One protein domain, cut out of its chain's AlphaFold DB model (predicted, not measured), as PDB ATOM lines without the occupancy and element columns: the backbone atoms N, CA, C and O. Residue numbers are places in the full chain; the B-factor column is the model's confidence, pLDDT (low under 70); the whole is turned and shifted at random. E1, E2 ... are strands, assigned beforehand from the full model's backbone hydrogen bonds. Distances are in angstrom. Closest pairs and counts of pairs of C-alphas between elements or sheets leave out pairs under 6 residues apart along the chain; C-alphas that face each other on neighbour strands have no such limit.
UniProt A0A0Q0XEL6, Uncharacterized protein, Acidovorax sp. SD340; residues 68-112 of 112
ATOM      1  N   THR A  68     106.228  92.587  64.599       64.12
ATOM      2  CA  THR A  68     106.002  93.861  65.270       64.12
ATOM      3  C   THR A  68     105.579  94.862  64.204       64.12
ATOM      4  O   THR A  68     106.322  95.164  63.276       64.12
ATOM      5  N   GLY A  69     104.338  95.339  64.301       65.81
ATOM      6  CA  GLY A  69     103.786  96.307  63.355       65.81
ATOM      7  C   GLY A  69     102.911  95.674  62.276       65.81
ATOM      8  O   GLY A  69     103.370  95.301  61.195       65.81
ATOM      9  N   PHE A  70     101.619  95.618  62.585       76.56
ATOM     10  CA  PHE A  70     100.569  95.567  61.576       76.56
ATOM     11  C   PHE A  70     100.181  97.006  61.244       76.56
ATOM     12  O   PHE A  70      99.956  97.797  62.160       76.56
ATOM     13  N   THR A  71     100.117  97.348  59.960       80.31
ATOM     14  CA  THR A  71      99.676  98.674  59.505       80.31
ATOM     15  C   THR A  71      98.197  98.872  59.809       80.31
ATOM     16  O   THR A  71      97.801  99.934  60.281       80.31
ATOM     17  N   HIS A  72      97.379  97.849  59.551       83.44
ATOM     18  CA  HIS A  72      95.962  97.804  59.908       83.44
ATOM     19  C   HIS A  72      95.444  96.358  59.889       83.44
ATOM     20  O   HIS A  72      96.054  95.468  59.291       83.44
ATOM     21  N   CYS A  73      94.316  96.133  60.560       83.38
ATOM     22  CA  CYS A  73      93.583  94.874  60.531       83.38
ATOM     23  C   CYS A  73      92.114  95.152  60.205       83.38
ATOM     24  O   CYS A  73      91.454  95.879  60.947       83.38
ATOM     25  N   ASP A  74      91.614  94.520  59.150       85.56
ATOM     26  CA  ASP A  74      90.206  94.514  58.760       85.56
ATOM     27  C   ASP A  74      89.494  93.257  59.289       85.56
ATOM     28  O   ASP A  74      90.096  92.386  59.934       85.56
ATOM     29  N   GLN A  75      88.186  93.142  59.031       80.69
ATOM     30  CA  GLN A  75      87.410  91.948  59.379       80.69
ATOM     31  C   GLN A  75      87.932  90.715  58.626       80.69
ATOM     32  O   GLN A  75      87.539  90.432  57.499       80.69
ATOM     33  N   GLY A  76      88.820  89.974  59.287       85.62
ATOM     34  CA  GLY A  76      89.352  88.698  58.815       85.62
ATOM     35  C   GLY A  76      90.775  88.750  58.263       85.62
ATOM     36  O   GLY A  76      91.338  87.687  58.024       85.62
ATOM     37  N   PHE A  77      91.393  89.926  58.115       89.00
ATOM     38  CA  PHE A  77      92.759  90.048  57.591       89.00
ATOM     39  C   PHE A  77      93.563  91.129  58.314       89.00
ATOM     40  O   PHE A  77      93.025  92.154  58.714       89.00
ATOM     41  N   CYS A  78      94.861  90.902  58.474       87.69
ATOM     42  CA  CYS A  78      95.814  91.842  59.046       87.69
ATOM     43  C   CYS A  78      96.978  92.051  58.078       87.69
ATOM     44  O   CYS A  78      97.562  91.088  57.583       87.69
ATOM     45  N   TYR A  79      97.340  93.307  57.837       87.19
ATOM     46  CA  TYR A  79      98.399  93.681  56.906       87.19
ATOM     47  C   TYR A  79      99.661  94.032  57.683       87.19
ATOM     48  O   TYR A  79      99.646  94.906  58.553       87.19
ATOM     49  N   GLY A  80     100.746  93.311  57.416       83.19
ATOM     50  CA  GLY A  80     102.048  93.573  58.018       83.19
ATOM     51  C   GLY A  80     102.753  94.757  57.356       83.19
ATOM     52  O   GLY A  80     102.547  95.048  56.177       83.19
ATOM     53  N   ASN A  81     103.664  95.406  58.082       80.00
ATOM     54  CA  ASN A  81     104.520  96.470  57.532       80.00
ATOM     55  C   ASN A  81     105.425  96.008  56.372       80.00
ATOM     56  O   ASN A  81     105.943  96.824  55.618       80.00
ATOM     57  N   ASN A  82     105.618  94.699  56.227       76.19
ATOM     58  CA  ASN A  82     106.350  94.059  55.136       76.19
ATOM     59  C   ASN A  82     105.493  93.815  53.876       76.19
ATOM     60  O   ASN A  82     105.975  93.181  52.941       76.19
ATOM     61  N   GLY A  83     104.231  94.262  53.856       79.06
ATOM     62  CA  GLY A  83     103.297  94.043  52.747       79.06
ATOM     63  C   GLY A  83     102.664  92.648  52.714       79.06
ATOM     64  O   GLY A  83     101.918  92.348  51.786       79.06
ATOM     65  N   GLN A  84     102.938  91.796  53.708       83.31
ATOM     66  CA  GLN A  84     102.330  90.470  53.806       83.31
ATOM     67  C   GLN A  84     100.918  90.554  54.392       83.31
ATOM     68  O   GLN A  84     100.653  91.350  55.298       83.31
ATOM     69  N   VAL A  85     100.025  89.700  53.892       88.19
ATOM     70  CA  VAL A  85      98.631  89.611  54.344       88.19
ATOM     71  C   VAL A  85      98.455  88.368  55.201       88.19
ATOM     72  O   VAL A  85      98.709  87.254  54.759       88.19
ATOM     73  N   TYR A  86      97.993  88.560  56.428       88.81
ATOM     74  CA  TYR A  86      97.739  87.493  57.384       88.81
ATOM     75  C   TYR A  86      96.235  87.314  57.532       88.81
ATOM     76  O   TYR A  86      95.523  88.291  57.763       88.81
ATOM     77  N   SER A  87      95.728  86.090  57.424       90.75
ATOM     78  CA  SER A  87      94.314  85.816  57.678       90.75
ATOM     79  C   SER A  87      94.070  85.642  59.173       90.75
ATOM     80  O   SER A  87      94.835  85.007  59.897       90.75
ATOM     81  N   ARG A  88      93.002  86.248  59.672       88.56
ATOM     82  CA  ARG A  88      92.651  86.252  61.085       88.56
ATOM     83  C   ARG A  88      91.679  85.121  61.373       88.56
ATOM     84  O   ARG A  88      90.519  85.181  60.983       88.56
ATOM     85  N   SER A  89      92.163  84.112  62.093       86.88
ATOM     86  CA  SER A  89      91.349  82.972  62.531       86.88
ATOM     87  C   SER A  89      90.725  83.183  63.917       86.88
ATOM     88  O   SER A  89      89.835  82.429  64.301       86.88
ATOM     89  N   GLY A  90      91.177  84.183  64.681       84.38
ATOM     90  CA  GLY A  90      90.659  84.498  66.013       84.38
ATOM     91  C   GLY A  90      91.161  85.846  66.535       84.38
ATOM     92  O   GLY A  90      91.782  86.619  65.808       84.38
ATOM     93  N   ASN A  91      90.901  86.156  67.807       82.19
ATOM     94  CA  ASN A  91      91.391  87.407  68.404       82.19
ATOM     95  C   ASN A  91      92.912  87.438  68.572       82.19
ATOM     96  O   ASN A  91      93.521  88.471  68.315       82.19
ATOM     97  N   ASP A  92      93.501  86.290  68.902       86.88
ATOM     98  CA  ASP A  92      94.933  86.139  69.173       86.88
ATOM     99  C   ASP A  92      95.593  85.096  68.259       86.88
ATOM    100  O   ASP A  92      96.659  84.565  68.574       86.88
ATOM    101  N   VAL A  93      94.955  84.796  67.116       88.50
ATOM    102  CA  VAL A  93      95.443  83.833  66.117       88.50
ATOM    103  C   VAL A  93      95.376  84.426  64.709       88.50
ATOM    104  O   VAL A  93      94.303  84.812  64.231       88.50
ATOM    105  N   LEU A  94      96.525  84.439  64.038       89.75
ATOM    106  CA  LEU A  94      96.693  84.787  62.628       89.75
ATOM    107  C   LEU A  94      97.278  83.596  61.864       89.75
ATOM    108  O   LEU A  94      97.945  82.750  62.449       89.75
ATOM    109  N   VAL A  95      97.068  83.551  60.556       89.44
ATOM    110  CA  VAL A  95      97.695  82.591  59.649       89.44
ATOM    111  C   VAL A  95      98.466  83.380  58.601       89.44
ATOM    112  O   VAL A  95      97.944  84.304  57.977       89.44
ATOM    113  N   SER A  96      99.748  83.065  58.467       86.19
ATOM    114  CA  SER A  96     100.645  83.695  57.500       86.19
ATOM    115  C   SER A  96     100.356  83.235  56.065       86.19
ATOM    116  O   SER A  96      99.768  82.166  55.876       86.19
ATOM    117  N   PRO A  97     100.823  83.981  55.048       83.06
ATOM    118  CA  PRO A  97     100.769  83.549  53.648       83.06
ATOM    119  C   PRO A  97     101.400  82.170  53.410       83.06
ATOM    120  O   PRO A  97     100.931  81.412  52.568       83.06
ATOM    121  N   ASP A  98     102.424  81.827  54.196       84.50
ATOM    122  CA  ASP A  98     103.132  80.543  54.135       84.50
ATOM    123  C   ASP A  98     102.380  79.406  54.863       84.50
ATOM    124  O   ASP A  98     102.905  78.305  55.017       84.50
ATOM    125  N   GLY A  99     101.169  79.668  55.369       86.19
ATOM    126  CA  GLY A  99     100.333  78.700  56.084       86.19
ATOM    127  C   GLY A  99     100.702  78.484  57.556       86.19
ATOM    128  O   GLY A  99     100.054  77.690  58.233       86.19
ATOM    129  N   LYS A 100     101.711  79.189  58.079       86.69
ATOM    130  CA  LYS A 100     102.089  79.126  59.503       86.69
ATOM    131  C   LYS A 100     101.069  79.812  60.392       86.69
ATOM    132  O   LYS A 100     100.582  80.888  60.038       86.69
ATOM    133  N   THR A 101     100.837  79.249  61.571       89.31
ATOM    134  CA  THR A 101      99.958  79.848  62.579       89.31
ATOM    135  C   THR A 101     100.767  80.771  63.478       89.31
ATOM    136  O   THR A 101     101.821  80.402  63.993       89.31
ATOM    137  N   CYS A 102     100.265  81.983  63.672       87.06
ATOM    138  CA  CYS A 102     100.865  82.999  64.511       87.06
ATOM    139  C   CYS A 102      99.986  83.286  65.722       87.06
ATOM    140  O   CYS A 102      98.791  83.550  65.591       87.06
ATOM    141  N   HIS A 103     100.599  83.288  66.900       89.19
ATOM    142  CA  HIS A 103      99.935  83.542  68.172       89.19
ATOM    143  C   HIS A 103     100.359  84.885  68.743       89.19
ATOM    144  O   HIS A 103     101.530  85.272  68.655       89.19
ATOM    145  N   ARG A 104      99.416  85.593  69.361       85.88
ATOM    146  CA  ARG A 104      99.711  86.852  70.037       85.88
ATOM    147  C   ARG A 104     100.300  86.598  71.423       85.88
ATOM    148  O   ARG A 104      99.751  85.831  72.205       85.88
ATOM    149  N   SER A 105     101.391  87.283  71.746       84.94
ATOM    150  CA  SER A 105     101.931  87.362  73.103       84.94
ATOM    151  C   SER A 105     102.301  88.814  73.405       84.94
ATOM    152  O   SER A 105     103.248  89.377  72.849       84.94
ATOM    153  N   GLY A 106     101.480  89.461  74.238       82.94
ATOM    154  CA  GLY A 106     101.550  90.901  74.490       82.94
ATOM    155  C   GLY A 106     101.218  91.728  73.242       82.94
ATOM    156  O   GLY A 106     100.157  91.577  72.634       82.94
ATOM    157  N   SER A 107     102.124  92.627  72.854       78.00
ATOM    158  CA  SER A 107     102.023  93.431  71.625       78.00
ATOM    159  C   SER A 107     102.626  92.750  70.390       78.00
ATOM    160  O   SER A 107     102.519  93.285  69.287       78.00
ATOM    161  N   ALA A 108     103.244  91.584  70.568       80.56
ATOM    162  CA  ALA A 108     103.992  90.864  69.550       80.56
ATOM    163  C   ALA A 108     103.233  89.631  69.044       80.56
ATOM    164  O   ALA A 108     102.438  89.029  69.769       80.56
ATOM    165  N   TRP A 109     103.514  89.235  67.805       83.06
ATOM    166  CA  TRP A 109     102.963  88.032  67.183       83.06
ATOM    167  C   TRP A 109     104.077  87.054  66.820       83.06
ATOM    168  O   TRP A 109     105.062  87.443  66.200       83.06
ATOM    169  N   TYR A 110     103.915  85.785  67.184       83.62
ATOM    170  CA  TYR A 110     104.921  84.737  67.009       83.62
ATOM    171  C   TYR A 110     104.374  83.638  66.109       83.62
ATOM    172  O   TYR A 110     103.394  82.993  66.477       83.62
ATOM    173  N   CYS A 111     105.001  83.425  64.954       82.31
ATOM    174  CA  CYS A 111     104.608  82.400  63.988       82.31
ATOM    175  C   CYS A 111     105.444  81.132  64.153       82.31
ATOM    176  O   CYS A 111     106.665  81.223  64.294       82.31
ATOM    177  N   GLN A 112     104.792  79.969  64.105       77.38
ATOM    178  CA  GLN A 112     105.429  78.650  64.148       77.38
ATOM    179  C   GLN A 112     105.160  77.896  62.847       77.38
ATOM    180  O   GLN A 112     103.983  77.858  62.423       77.38
TER     181      GLN A 112
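Overview. This is residues 68 to 112 of the 112 residues of an uncharacterized protein of Acidovorax sp. SD340 (UniProt A0A0Q0XEL6). One sheet of six short strands curls round like part of a barrel, left open between E1 and E6. It is a meander, each strand the antiparallel neighbour of the one before, in the order E1 E2 E3 E4 E5 E6. The printed part, 45 residues with no named helix, is all strand, compact with a radius of gyration of the C-alphas of 9.2 A, and spans 21 by 19 by 19 A.

Arrangement. E1, residues 70 to 74, forms a hairpin with E2, residues 77 to 80; N 71 and O 79 are 2.9 A apart. E3, residues 85 to 88, is staggered: residues 85 to 87 pair with E2, N 78 to O 86 at 2.8 A, and 87 to 88 with E4, residues 93 to 95, N 95 to O 87 at 2.7 A. E5, residues 101 to 105, has N 102 2.7 A from O 94 of E4, and N 103 2.8 A from O 110 of E6, residues 108 to 111. Edge strands E1 and E6 are apart.

Along the chain. E1 begins at C-alpha 70 (100.569, 95.567, 61.576) and measures 10.8 A; E5 measures 13.1 A. E6 ends at C-alpha 111 (104.608, 82.400, 63.988).

Size, cuts and confidence. The farthest C-alphas, of Gln 75 and Gln 112, are 22.9 A apart. The printed part has no cut, its five links are tight, and residues 68 to 69 have pLDDT under 70.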